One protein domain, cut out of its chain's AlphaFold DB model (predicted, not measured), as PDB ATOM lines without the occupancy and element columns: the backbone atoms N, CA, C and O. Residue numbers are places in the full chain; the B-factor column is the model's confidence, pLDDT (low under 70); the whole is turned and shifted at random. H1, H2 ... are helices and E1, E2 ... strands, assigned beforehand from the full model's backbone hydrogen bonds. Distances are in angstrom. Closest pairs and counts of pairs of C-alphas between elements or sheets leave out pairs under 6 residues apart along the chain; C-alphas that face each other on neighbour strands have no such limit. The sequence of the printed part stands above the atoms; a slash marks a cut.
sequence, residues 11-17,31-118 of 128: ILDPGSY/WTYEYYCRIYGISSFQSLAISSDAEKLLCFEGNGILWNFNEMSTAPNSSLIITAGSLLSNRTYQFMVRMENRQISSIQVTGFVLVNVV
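Overview. This is residues 11 to 17 and 31 to 118 of the 128 residues of the protein "Hypothetical protein" of Rotaria sp. Silwood1 (UniProt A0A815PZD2). One strongly twisted sheet makes the body: the long strands E1, E5 and E6 lie side by side, and the short hairpin E2 and E3 continues the sheet beyond E1. The short strand E4, paired with residues 11 to 12, lies over one face, and the small helix H1 only grazes the sheet. The printed part has 95 residues, in the order H1, E1, E2, E3, E4, E5, E6; the mixed sheet has the order E2, E3, E1, E5, E6. The class is mostly strand, though under half of the residues are in named elements; the whole is compact, radius of gyration of the C-alphas 13.4 A, spans 41 by 29 by 21 A.

Along the chain. H1 is residues 14 to 17, beginning at C-alpha 14 (-67.022, -29.659, 112.214). E1 is residues 31 to 40, 28.6 A long; E2 is 47 to 50, E3 57 to 61, E4 80 to 82. E5 is residues 91 to 101, 32.7 A, and E6 108 to 117, 29.3 A, ending at C-alpha 117 (-62.180, -18.936, 130.196).

Arrangement. E1 and E5 are antiparallel at 161 degrees, with N 36 and O 96 2.8 A apart. E3 and E1 are parallel at 36 degrees; N 39 and O 60 are 2.9 A apart. The hairpin E2 and E3 has N 48 and O 59 at 2.8 A; the hairpin E5 and E6 has N 95 and O 113 at 2.9 A. E4 pairs with no named strand; its closest C-alpha pair with E1 is Tyr 35 and Leu 80, 7.6 A. Residues 73 to 74 pair antiparallel with residues 34 to 35 of E1. H1 grazes the sheet with residues 14 to 15; it is too short for an O i to N i+4 pair, and its one O i to N i+3 pair is not within hydrogen-bond range.

Size, cuts and confidence. The C-alphas of Ser 43 and Gln 103, the two farthest apart, are 41.6 A apart. Residues 18 to 30 are cut out, with 13.8 A between C-alphas 17 and 31. The link E3 to E4 is long, 18 residues. Mean pLDDT of the printed part is 77.4; residues 41 to 46, 55 to 56 and 62 to 76 are under 70.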
ATOM      1  N   ILE A  11     -59.939 -23.982 117.786       86.88
ATOM      2  CA  ILE A  11     -60.327 -24.447 116.454       86.88
ATOM      3  C   ILE A  11     -61.692 -25.122 116.564       86.88
ATOM      4  O   ILE A  11     -61.849 -26.109 117.283       86.88
ATOM      5  N   LEU A  12     -62.677 -24.587 115.850       85.88
ATOM      6  CA  LEU A  12     -63.973 -25.217 115.637       85.88
ATOM      7  C   LEU A  12     -63.938 -25.830 114.240       85.88
ATOM      8  O   LEU A  12     -63.968 -25.090 113.266       85.88
ATOM      9  N   ASP A  13     -63.837 -27.153 114.137       86.25
ATOM     10  CA  ASP A  13     -63.706 -27.849 112.849       86.25
ATOM     11  C   ASP A  13     -64.736 -28.980 112.713       86.25
ATOM     12  O   ASP A  13     -64.405 -30.165 112.809       86.25
ATOM     13  N   PRO A  14     -66.021 -28.646 112.519       81.75
ATOM     14  CA  PRO A  14     -67.022 -29.659 112.214       81.75
ATOM     15  C   PRO A  14     -66.703 -30.429 110.923       81.75
ATOM     16  O   PRO A  14     -67.113 -31.578 110.812       81.75
ATOM     17  N   GLY A  15     -65.954 -29.859 109.975       80.75
ATOM     18  CA  GLY A  15     -65.591 -30.534 108.725       80.75
ATOM     19  C   GLY A  15     -64.777 -31.811 108.912       80.75
ATOM     20  O   GLY A  15     -65.052 -32.814 108.255       80.75
ATOM     21  N   SER A  16     -63.794 -31.782 109.811       78.44
ATOM     22  CA  SER A  16     -62.884 -32.918 110.028       78.44
ATOM     23  C   SER A  16     -63.361 -33.903 111.096       78.44
ATOM     24  O   SER A  16     -62.912 -35.049 111.109       78.44
ATOM     25  N   TYR A  17     -64.236 -33.466 112.008       71.69
ATOM     26  CA  TYR A  17     -64.605 -34.237 113.203       71.69
ATOM     27  C   TYR A  17     -66.100 -34.577 113.303       71.69
ATOM     28  O   TYR A  17     -66.520 -35.154 114.307       71.69
ATOM     29  N   TRP A  31     -71.539 -28.803 102.460       86.19
ATOM     30  CA  TRP A  31     -72.186 -28.019 103.504       86.19
ATOM     31  C   TRP A  31     -71.775 -26.547 103.445       86.19
ATOM     32  O   TRP A  31     -70.687 -26.178 102.988       86.19
ATOM     33  N   THR A  32     -72.682 -25.670 103.847       86.94
ATOM     34  CA  THR A  32     -72.380 -24.286 104.230       86.94
ATOM     35  C   THR A  32     -72.264 -24.209 105.745       86.94
ATOM     36  O   THR A  32     -72.936 -24.958 106.452       86.94
ATOM     37  N   TYR A  33     -71.393 -23.328 106.237       85.88
ATOM     38  CA  TYR A  33     -71.102 -23.183 107.662       85.88
ATOM     39  C   TYR A  33     -71.330 -21.739 108.078       85.88
ATOM     40  O   TYR A  33     -70.721 -20.817 107.531       85.88
ATOM     41  N   GLU A  34     -72.193 -21.554 109.065       85.69
ATOM     42  CA  GLU A  34     -72.478 -20.259 109.668       85.69
ATOM     43  C   GLU A  34     -72.047 -20.314 111.129       85.69
ATOM     44  O   GLU A  34     -72.539 -21.143 111.902       85.69
ATOM     45  N   TYR A  35     -71.111 -19.445 111.508       85.25
ATOM     46  CA  TYR A  35     -70.597 -19.388 112.869       85.25
ATOM     47  C   TYR A  35     -71.179 -18.208 113.626       85.25
ATOM     48  O   TYR A  35     -71.228 -17.079 113.135       85.25
ATOM     49  N   TYR A  36     -71.552 -18.484 114.868       84.06
ATOM     50  CA  TYR A  36     -72.118 -17.516 115.782       84.06
ATOM     51  C   TYR A  36     -71.452 -17.606 117.139       84.06
ATOM     52  O   TYR A  36     -71.006 -18.669 117.574       84.06
ATOM     53  N   CYS A  37     -71.436 -16.477 117.835       84.06
ATOM     54  CA  CYS A  37     -70.800 -16.372 119.127       84.06
ATOM     55  C   CYS A  37     -71.643 -15.565 120.108       84.06
ATOM     56  O   CYS A  37     -72.194 -14.510 119.791       84.06
ATOM     57  N   ARG A  38     -71.695 -16.059 121.340       82.75
ATOM     58  CA  ARG A  38     -72.388 -15.437 122.458       82.75
ATOM     59  C   ARG A  38     -71.501 -15.438 123.693       82.75
ATOM     60  O   ARG A  38     -70.767 -16.390 123.933       82.75
ATOM     61  N   ILE A  39     -71.628 -14.396 124.505       83.19
ATOM     62  CA  ILE A  39     -70.997 -14.289 125.820       83.19
ATOM     63  C   ILE A  39     -72.096 -14.347 126.883       83.19
ATOM     64  O   ILE A  39     -73.077 -13.603 126.823       83.19
ATOM     65  N   TYR A  40     -71.948 -15.239 127.860       79.88
ATOM     66  CA  TYR A  40     -72.770 -15.220 129.065       79.88
ATOM     67  C   TYR A  40     -72.247 -14.142 130.009       79.88
ATOM     68  O   TYR A  40     -71.068 -14.139 130.363       79.88
ATOM     69  N   GLY A  41     -73.134 -13.237 130.411       69.62
ATOM     70  CA  GLY A  41     -72.783 -12.085 131.222       69.62
ATOM     71  C   GLY A  41     -73.981 -11.488 131.942       69.62
ATOM     72  O   GLY A  41     -75.116 -11.935 131.769       69.62
ATOM     73  N   ILE A  42     -73.695 -10.500 132.786       58.72
ATOM     74  CA  ILE A  42     -74.647  -9.848 133.682       58.72
ATOM     75  C   ILE A  42     -74.855  -8.419 133.169       58.72
ATOM     76  O   ILE A  42     -74.120  -7.502 133.514       58.72
ATOM     77  N   SER A  43     -75.915  -8.227 132.381       57.31
ATOM     78  CA  SER A  43     -76.682  -6.971 132.279       57.31
ATOM     79  C   SER A  43     -76.272  -5.828 131.332       57.31
ATOM     80  O   SER A  43     -77.050  -4.880 131.240       57.31
ATOM     81  N   SER A  44     -75.194  -5.902 130.543       61.91
ATOM     82  CA  SER A  44     -74.974  -4.927 129.451       61.91
ATOM     83  C   SER A  44     -74.890  -5.594 128.081       61.91
ATOM     84  O   SER A  44     -74.053  -6.468 127.879       61.91
ATOM     85  N   PHE A  45     -75.719  -5.151 127.129       61.34
ATOM     86  CA  PHE A  45     -75.565  -5.503 125.714       61.34
ATOM     87  C   PHE A  45     -74.285  -4.852 125.179       61.34
ATOM     88  O   PHE A  45     -74.280  -3.678 124.814       61.34
ATOM     89  N   GLN A  46     -73.193  -5.607 125.170       69.56
ATOM     90  CA  GLN A  46     -71.940  -5.230 124.526       69.56
ATOM     91  C   GLN A  46     -71.612  -6.257 123.444       69.56
ATOM     92  O   GLN A  46     -71.839  -7.456 123.623       69.56
ATOM     93  N   SER A  47     -71.092  -5.786 122.311       74.44
ATOM     94  CA  SER A  47     -70.461  -6.645 121.315       74.44
ATOM     95  C   SER A  47     -68.952  -6.655 121.545       74.44
ATOM     96  O   SER A  47     -68.327  -5.616 121.755       74.44
ATOM     97  N   LEU A  48     -68.361  -7.845 121.516       78.94
ATOM     98  CA  LEU A  48     -66.919  -8.049 121.562       78.94
ATOM     99  C   LEU A  48     -66.470  -8.592 120.208       78.94
ATOM    100  O   LEU A  48     -66.947  -9.638 119.768       78.94
ATOM    101  N   ALA A  49     -65.542  -7.894 119.562       80.94
ATOM    102  CA  ALA A  49     -64.855  -8.430 118.397       80.94
ATOM    103  C   ALA A  49     -63.811  -9.450 118.852       80.94
ATOM    104  O   ALA A  49     -62.910  -9.119 119.621       80.94
ATOM    105  N   ILE A  50     -63.950 -10.681 118.372       79.62
ATOM    106  CA  ILE A  50     -62.963 -11.738 118.553       79.62
ATOM    107  C   ILE A  50     -62.135 -11.822 117.275       79.62
ATOM    108  O   ILE A  50     -62.685 -11.832 116.175       79.62
ATOM    109  N   SER A  51     -60.809 -11.883 117.418       82.12
ATOM    110  CA  SER A  51     -59.941 -12.156 116.277       82.12
ATOM    111  C   SER A  51     -60.109 -13.611 115.847       82.12
ATOM    112  O   SER A  51     -59.945 -14.540 116.643       82.12
ATOM    113  N   SER A  52     -60.435 -13.784 114.572       80.00
ATOM    114  CA  SER A  52     -60.539 -15.071 113.905       80.00
ATOM    115  C   SER A  52     -59.895 -15.022 112.524       80.00
ATOM    116  O   SER A  52     -59.604 -13.943 112.010       80.00
ATOM    117  N   ASP A  53     -59.705 -16.190 111.920       80.94
ATOM    118  CA  ASP A  53     -59.353 -16.338 110.504       80.94
ATOM    119  C   ASP A  53     -60.493 -15.940 109.550       80.94
ATOM    120  O   ASP A  53     -60.249 -15.632 108.385       80.94
ATOM    121  N   ALA A  54     -61.730 -15.892 110.044       70.00
ATOM    122  CA  ALA A  54     -62.843 -15.268 109.348       70.00
ATOM    123  C   ALA A  54     -62.822 -13.734 109.520       70.00
ATOM    124  O   ALA A  54     -62.477 -13.241 110.597       70.00
ATOM    125  N   GLU A  55     -63.225 -12.988 108.478       65.62
ATOM    126  CA  GLU A  55     -63.050 -11.524 108.349       65.62
ATOM    127  C   GLU A  55     -63.531 -10.707 109.563       65.62
ATOM    128  O   GLU A  55     -62.980  -9.639 109.844       65.62
ATOM    129  N   LYS A  56     -64.524 -11.206 110.313       66.69
ATOM    130  CA  LYS A  56     -64.905 -10.686 111.633       66.69
ATOM    131  C   LYS A  56     -65.840 -11.666 112.346       66.69
ATOM    132  O   LYS A  56     -66.877 -12.024 111.790       66.69
ATOM    133  N   LEU A  57     -65.530 -12.058 113.584       77.06
ATOM    134  CA  LEU A  57     -66.480 -12.734 114.473       77.06
ATOM    135  C   LEU A  57     -66.883 -11.782 115.602       77.06
ATOM    136  O   LEU A  57     -66.055 -11.366 116.416       77.06
ATOM    137  N   LEU A  58     -68.165 -11.427 115.647       80.62
ATOM    138  CA  LEU A  58     -68.730 -10.576 116.690       80.62
ATOM    139  C   LEU A  58     -69.514 -11.421 117.688       80.62
ATOM    140  O   LEU A  58     -70.403 -12.187 117.324       80.62
ATOM    141  N   CYS A  59     -69.161 -11.278 118.960       80.81
ATOM    142  CA  CYS A  59     -69.786 -11.989 120.060       80.81
ATOM    143  C   CYS A  59     -70.644 -11.045 120.878       80.81
ATOM    144  O   CYS A  59     -70.152 -10.036 121.381       80.81
ATOM    145  N   PHE A  60     -71.908 -11.399 121.055       77.88
ATOM    146  CA  PHE A  60     -72.848 -10.557 121.784       77.88
ATOM    147  C   PHE A  60     -73.014 -11.044 123.221       77.88
ATOM    148  O   PHE A  60     -73.237 -12.232 123.475       77.88
ATOM    149  N   GLU A  61     -72.910 -10.117 124.167       74.31
ATOM    150  CA  GLU A  61     -73.238 -10.351 125.568       74.31
ATOM    151  C   GLU A  61     -74.749 -10.196 125.786       74.31
ATOM    152  O   GLU A  61     -75.344  -9.190 125.396       74.31
ATOM    153  N   GLY A  62     -75.394 -11.201 126.390       65.06
ATOM    154  CA  GLY A  62     -76.843 -11.166 126.583       65.06
ATOM    155  C   GLY A  62     -77.389 -12.135 127.631       65.06
ATOM    156  O   GLY A  62     -76.960 -13.291 127.737       65.06
ATOM    157  N   ASN A  63     -78.427 -11.675 128.343       59.69
ATOM    158  CA  ASN A  63     -79.116 -12.370 129.443       59.69
ATOM    159  C   ASN A  63     -80.051 -13.519 128.983       59.69
ATOM    160  O   ASN A  63     -81.035 -13.828 129.643       59.69
ATOM    161  N   GLY A  64     -79.764 -14.165 127.849       55.53
ATOM    162  CA  GLY A  64     -80.360 -15.458 127.473       55.53
ATOM    163  C   GLY A  64     -81.740 -15.468 126.836       55.53
ATOM    164  O   GLY A  64     -82.219 -16.558 126.546       55.53
ATOM    165  N   ILE A  65     -82.353 -14.314 126.568       53.69
ATOM    166  CA  ILE A  65     -83.742 -14.273 126.070       53.69
ATOM    167  C   ILE A  65     -83.836 -13.906 124.578       53.69
ATOM    168  O   ILE A  65     -84.810 -14.267 123.927       53.69
ATOM    169  N   LEU A  66     -82.823 -13.258 123.991       52.94
ATOM    170  CA  LEU A  66     -82.839 -12.870 122.576       52.94
ATOM    171  C   LEU A  66     -81.550 -13.309 121.881       52.94
ATOM    172  O   LEU A  66     -80.487 -12.716 122.068       52.94
ATOM    173  N   TRP A  67     -81.663 -14.364 121.076       54.91
ATOM    174  CA  TRP A  67     -80.667 -14.776 120.094       54.91
ATOM    175  C   TRP A  67     -80.673 -13.793 118.922       54.91
ATOM    176  O   TRP A  67     -81.133 -14.108 117.830       54.91
ATOM    177  N   ASN A  68     -80.187 -12.576 119.144       52.59
ATOM    178  CA  ASN A  68     -79.927 -11.666 118.038       52.59
ATOM    179  C   ASN A  68     -78.592 -12.069 117.414       52.59
ATOM    180  O   ASN A  68     -77.551 -11.466 117.670       52.59
ATOM    181  N   PHE A  69     -78.628 -13.143 116.628       56.16
ATOM    182  CA  PHE A  69     -77.554 -13.576 115.740       56.16
ATOM    183  C   PHE A  69     -77.433 -12.607 114.554       56.16
ATOM    184  O   PHE A  69     -77.553 -12.991 113.395       56.16
ATOM    185  N   ASN A  70     -77.289 -11.316 114.845       47.66
ATOM    186  CA  ASN A  70     -77.433 -10.269 113.841       47.66
ATOM    187  C   ASN A  70     -76.176 -10.105 112.985       47.66
ATOM    188  O   ASN A  70     -76.261  -9.493 111.927       47.66
ATOM    189  N   GLU A  71     -75.035 -10.659 113.404       55.22
ATOM    190  CA  GLU A  71     -73.831 -10.667 112.581       55.22
ATOM    191  C   GLU A  71     -73.220 -12.059 112.495       55.22
ATOM    192  O   GLU A  71     -72.945 -12.736 113.486       55.22
ATOM    193  N   MET A  72     -73.075 -12.454 111.240       59.28
ATOM    194  CA  MET A  72     -72.785 -13.776 110.734       59.28
ATOM    195  C   MET A  72     -71.344 -13.771 110.255       59.28
ATOM    196  O   MET A  72     -70.961 -12.918 109.457       59.28
ATOM    197  N   SER A  73     -70.548 -14.726 110.724       62.25
ATOM    198  CA  SER A  73     -69.273 -15.004 110.084       62.25
ATOM    199  C   SER A  73     -69.479 -16.169 109.125       62.25
ATOM    200  O   SER A  73     -69.609 -17.322 109.547       62.25
ATOM    201  N   THR A  74     -69.580 -15.868 107.830       59.06
ATOM    202  CA  THR A  74     -69.457 -16.891 106.788       59.06
ATOM    203  C   THR A  74     -67.992 -17.250 106.673       59.06
ATOM    204  O   THR A  74     -67.216 -16.528 106.044       59.06
ATOM    205  N   ALA A  75     -67.597 -18.354 107.300       59.16
ATOM    206  CA  ALA A  75     -66.277 -18.894 107.044       59.16
ATOM    207  C   ALA A  75     -66.275 -19.485 105.621       59.16
ATOM    208  O   ALA A  75     -67.188 -20.239 105.271       59.16
ATOM    209  N   PRO A  76     -65.263 -19.187 104.788       59.09
ATOM    210  CA  PRO A  76     -65.114 -19.850 103.493       59.09
ATOM    211  C   PRO A  76     -64.850 -21.358 103.650       59.09
ATOM    212  O   PRO A  76     -65.094 -22.130 102.721       59.09
ATOM    213  N   ASN A  77     -64.389 -21.774 104.834       71.69
ATOM    214  CA  ASN A  77     -63.967 -23.128 105.158       71.69
ATOM    215  C   ASN A  77     -64.906 -23.786 106.178       71.69
ATOM    216  O   ASN A  77     -65.645 -23.123 106.903       71.69
ATOM    217  N   SER A  78     -64.815 -25.112 106.290       82.56
ATOM    218  CA  SER A  78     -65.528 -25.904 107.298       82.56
ATOM    219  C   SER A  78     -65.015 -25.716 108.723       82.56
ATOM    220  O   SER A  78     -65.495 -26.400 109.621       82.56
ATOM    221  N   SER A  79     -64.051 -24.818 108.930       86.25
ATOM    222  CA  SER A  79     -63.448 -24.528 110.224       86.25
ATOM    223  C   SER A  79     -63.433 -23.031 110.521       86.25
ATOM    224  O   SER A  79     -63.276 -22.218 109.612       86.25
ATOM    225  N   LEU A  80     -63.519 -22.696 111.804       85.62
ATOM    226  CA  LEU A  80     -63.298 -21.364 112.353       85.62
ATOM    227  C   LEU A  80     -62.155 -21.433 113.369       85.62
ATOM    228  O   LEU A  80     -62.218 -22.205 114.330       85.62
ATOM    229  N   ILE A  81     -61.130 -20.608 113.174       87.75
ATOM    230  CA  ILE A  81     -59.990 -20.492 114.081       87.75
ATOM    231  C   ILE A  81     -60.112 -19.177 114.835       87.75
ATOM    232  O   ILE A  81     -60.033 -18.097 114.261       87.75
ATOM    233  N   ILE A  82     -60.259 -19.273 116.150       86.75
ATOM    234  CA  ILE A  82     -60.210 -18.138 117.063       86.75
ATOM    235  C   ILE A  82     -58.775 -17.997 117.557       86.75
ATOM    236  O   ILE A  82     -58.218 -18.917 118.168       86.75
ATOM    237  N   THR A  83     -58.176 -16.838 117.290       86.38
ATOM    238  CA  THR A  83     -56.774 -16.560 117.603       86.38
ATOM    239  C   THR A  83     -56.548 -16.568 119.115       86.38
ATOM    240  O   THR A  83     -57.364 -16.047 119.882       86.38
ATOM    241  N   ALA A  84     -55.417 -17.120 119.550       82.25
ATOM    242  CA  ALA A  84     -54.978 -17.091 120.940       82.25
ATOM    243  C   ALA A  84     -55.046 -15.674 121.546       82.25
ATOM    244  O   ALA A  84     -54.713 -14.686 120.894       82.25
ATOM    245  N   GLY A  85     -55.480 -15.575 122.805       79.44
ATOM    246  CA  GLY A  85     -55.602 -14.297 123.520       79.44
ATOM    247  C   GLY A  85     -56.820 -13.443 123.143       79.44
ATOM    248  O   GLY A  85     -57.041 -12.411 123.767       79.44
ATOM    249  N   SER A  86     -57.643 -13.868 122.176       83.31
ATOM    250  CA  SER A  86     -58.851 -13.121 121.779       83.31
ATOM    251  C   SER A  86     -60.007 -13.244 122.772       83.31
ATOM    252  O   SER A  86     -60.925 -12.426 122.761       83.31
ATOM    253  N   LEU A  87     -59.997 -14.287 123.608       85.00
ATOM    254  CA  LEU A  87     -61.017 -14.507 124.627       85.00
ATOM    255  C   LEU A  87     -60.614 -13.823 125.931       85.00
ATOM    256  O   LEU A  87     -59.494 -13.986 126.411       85.00
ATOM    257  N   LEU A  88     -61.549 -13.090 126.527       83.94
ATOM    258  CA  LEU A  88     -61.354 -12.453 127.821       83.94
ATOM    259  C   LEU A  88     -61.560 -13.473 128.943       83.94
ATOM    260  O   LEU A  88     -62.476 -14.296 128.899       83.94
ATOM    261  N   SER A  89     -60.730 -13.380 129.976       84.06
ATOM    262  CA  SER A  89     -60.845 -14.188 131.189       84.06
ATOM    263  C   SER A  89     -62.127 -13.915 131.975       84.06
ATOM    264  O   SER A  89     -62.707 -12.831 131.898       84.06
ATOM    265  N   ASN A  90     -62.510 -14.882 132.810       82.94
ATOM    266  CA  ASN A  90     -63.695 -14.873 133.670       82.94
ATOM    267  C   ASN A  90     -65.000 -14.673 132.891       82.94
ATOM    268  O   ASN A  90     -65.947 -14.054 133.377       82.94
ATOM    269  N   ARG A  91     -65.047 -15.210 131.669       82.44
ATOM    270  CA  ARG A  91     -66.227 -15.194 130.807       82.44
ATOM    271  C   ARG A  91     -66.494 -16.583 130.255       82.44
ATOM    272  O   ARG A  91     -65.578 -17.362 129.995       82.44
ATOM    273  N   THR A  92     -67.774 -16.877 130.055       86.19
ATOM    274  CA  THR A  92     -68.206 -18.079 129.341       86.19
ATOM    275  C   THR A  92     -68.706 -17.689 127.963       86.19
ATOM    276  O   THR A  92     -69.630 -16.887 127.829       86.19
ATOM    277  N   TYR A  93     -68.100 -18.280 126.945       84.88
ATOM    278  CA  TYR A  93     -68.461 -18.124 125.548       84.88
ATOM    279  C   TYR A  93     -69.270 -19.335 125.086       84.88
ATOM    280  O   TYR A  93     -69.002 -20.466 125.491       84.88
ATOM    281  N   GLN A  94     -70.247 -19.103 124.222       87.00
ATOM    282  CA  GLN A  94     -70.939 -20.135 123.468       87.00
ATOM    283  C   GLN A  94     -70.717 -19.879 121.991       87.00
ATOM    284  O   GLN A  94     -71.120 -18.839 121.473       87.00
ATOM    285  N   PHE A  95     -70.115 -20.850 121.325       86.31
ATOM    286  CA  PHE A  95     -69.994 -20.869 119.881       86.31
ATOM    287  C   PHE A  95     -71.046 -21.813 119.325       86.31
ATOM    288  O   PHE A  95     -71.205 -22.930 119.818       86.31
ATOM    289  N   MET A  96     -71.782 -21.350 118.325       86.62
ATOM    290  CA  MET A  96     -72.728 -22.158 117.575       86.62
ATOM    291  C   MET A  96     -72.246 -22.237 116.136       86.62
ATOM    292  O   MET A  96     -71.864 -21.220 115.560       86.62
ATOM    293  N   VAL A  97     -72.290 -23.433 115.562       87.06
ATOM    294  CA  VAL A  97     -72.156 -23.622 114.122       87.06
ATOM    295  C   VAL A  97     -73.468 -24.161 113.584       87.06
ATOM    296  O   VAL A  97     -73.979 -25.172 114.069       87.06
ATOM    297  N   ARG A  98     -74.032 -23.470 112.600       88.06
ATOM    298  CA  ARG A  98     -75.165 -23.951 111.820       88.06
ATOM    299  C   ARG A  98     -74.631 -24.437 110.483       88.06
ATOM    300  O   ARG A  98     -73.910 -23.718 109.798       88.06
ATOM    301  N   MET A  99     -74.960 -25.677 110.159       87.19
ATOM    302  CA  MET A  99     -74.559 -26.343 108.931       87.19
ATOM    303  C   MET A  99     -75.799 -26.617 108.100       87.19
ATOM    304  O   MET A  99     -76.769 -27.174 108.615       87.19
ATOM    305  N   GLU A 100     -75.766 -26.253 106.827       88.00
ATOM    306  CA  GLU A 100     -76.856 -26.515 105.889       88.00
ATOM    307  C   GLU A 100     -76.311 -27.247 104.668       88.00
ATOM    308  O   GLU A 100     -75.250 -26.909 104.135       88.00
ATOM    309  N   ASN A 101     -76.998 -28.310 104.257       86.69
ATOM    310  CA  ASN A 101     -76.558 -29.090 103.115       86.69
ATOM    311  C   ASN A 101     -76.862 -28.322 101.819       86.69
ATOM    312  O   ASN A 101     -77.999 -27.939 101.550       86.69
ATOM    313  N   ARG A 102     -75.841 -28.126 100.984       84.56
ATOM    314  CA  ARG A 102     -75.924 -27.376  99.720       84.56
ATOM    315  C   ARG A 102     -76.816 -28.043  98.679       84.56
ATOM    316  O   ARG A 102     -77.322 -27.365  97.793       84.56
ATOM    317  N   GLN A 103     -76.949 -29.366  98.738       84.44
ATOM    318  CA  GLN A 103     -77.737 -30.151  97.788       84.44
ATOM    319  C   GLN A 103     -79.184 -30.306  98.262       84.44
ATOM    320  O   GLN A 103     -80.098 -30.352  97.442       84.44
ATOM    321  N   ILE A 104     -79.393 -30.372  99.581       84.38
ATOM    322  CA  ILE A 104     -80.700 -30.579 100.205       84.38
ATOM    323  C   ILE A 104     -80.871 -29.568 101.344       84.38
ATOM    324  O   ILE A 104     -80.575 -29.865 102.500       84.38
ATOM    325  N   SER A 105     -81.401 -28.384 101.036       75.75
ATOM    326  CA  SER A 105     -81.544 -27.281 102.006       75.75
ATOM    327  C   SER A 105     -82.442 -27.597 103.209       75.75
ATOM    328  O   SER A 105     -82.364 -26.932 104.238       75.75
ATOM    329  N   SER A 106     -83.285 -28.633 103.130       83.19
ATOM    330  CA  SER A 106     -84.074 -29.096 104.278       83.19
ATOM    331  C   SER A 106     -83.234 -29.791 105.354       83.19
ATOM    332  O   SER A 106     -83.733 -30.007 106.456       83.19
ATOM    333  N   ILE A 107     -81.992 -30.180 105.047       84.25
ATOM    334  CA  ILE A 107     -81.082 -30.800 106.010       84.25
ATOM    335  C   ILE A 107     -80.233 -29.712 106.648       84.25
ATOM    336  O   ILE A 107     -79.370 -29.098 106.016       84.25
ATOM    337  N   GLN A 108     -80.464 -29.530 107.941       87.75
ATOM    338  CA  GLN A 108     -79.752 -28.575 108.760       87.75
ATOM    339  C   GLN A 108     -79.351 -29.206 110.081       87.75
ATOM    340  O   GLN A 108     -80.136 -29.903 110.722       87.75
ATOM    341  N   VAL A 109     -78.122 -28.925 110.496       86.31
ATOM    342  CA  VAL A 109     -77.558 -29.408 111.750       86.31
ATOM    343  C   VAL A 109     -76.983 -28.223 112.509       86.31
ATOM    344  O   VAL A 109     -76.413 -27.305 111.924       86.31
ATOM    345  N   THR A 110     -77.141 -28.219 113.828       87.38
ATOM    346  CA  THR A 110     -76.581 -27.178 114.691       87.38
ATOM    347  C   THR A 110     -75.709 -27.812 115.762       87.38
ATOM    348  O   THR A 110     -76.150 -28.705 116.482       87.38
ATOM    349  N   GLY A 111     -74.469 -27.343 115.861       84.88
ATOM    350  CA  GLY A 111     -73.517 -27.725 116.895       84.88
ATOM    351  C   GLY A 111     -73.265 -26.575 117.862       84.88
ATOM    352  O   GLY A 111     -73.278 -25.410 117.464       84.88
ATOM    353  N   PHE A 112     -73.000 -26.900 119.128       85.19
ATOM    354  CA  PHE A 112     -72.676 -25.920 120.162       85.19
ATOM    355  C   PHE A 112     -71.409 -26.314 120.910       85.19
ATOM    356  O   PHE A 112     -71.221 -27.477 121.264       85.19
ATOM    357  N   VAL A 113     -70.584 -25.322 121.229       86.25
ATOM    358  CA  VAL A 113     -69.427 -25.462 122.113       86.25
ATOM    359  C   VAL A 113     -69.496 -24.382 123.183       86.25
ATOM    360  O   VAL A 113     -69.640 -23.199 122.878       86.25
ATOM    361  N   LEU A 114     -69.393 -24.791 124.447       87.12
ATOM    362  CA  LEU A 114     -69.278 -23.890 125.591       87.12
ATOM    363  C   LEU A 114     -67.818 -23.820 126.031       87.12
ATOM    364  O   LEU A 114     -67.199 -24.846 126.315       87.12
ATOM    365  N   VAL A 115     -67.280 -22.607 126.106       85.62
ATOM    366  CA  VAL A 115     -65.891 -22.333 126.479       85.62
ATOM    367  C   VAL A 115     -65.889 -21.423 127.692       85.62
ATOM    368  O   VAL A 115     -66.241 -20.250 127.601       85.62
ATOM    369  N   ASN A 116     -65.494 -21.964 128.837       85.88
ATOM    370  CA  ASN A 116     -65.291 -21.177 130.044       85.88
ATOM    371  C   ASN A 116     -63.816 -20.776 130.137       85.88
ATOM    372  O   ASN A 116     -62.948 -21.644 130.234       85.88
ATOM    373  N   VAL A 117     -63.538 -19.473 130.085       82.50
ATOM    374  CA  VAL A 117     -62.180 -18.936 130.196       82.50
ATOM    375  C   VAL A 117     -61.970 -18.495 131.631       82.50
ATOM    376  O   VAL A 117     -62.567 -17.522 132.086       82.50
ATOM    377  N   VAL A 118     -61.117 -19.213 132.348       79.94
ATOM    378  CA  VAL A 118     -60.821 -18.946 133.758       79.94
ATOM    379  C   VAL A 118     -59.467 -18.254 133.857       79.94
ATOM    380  O   VAL A 118     -58.515 -18.666 133.195       79.94
TER     381      VAL A 118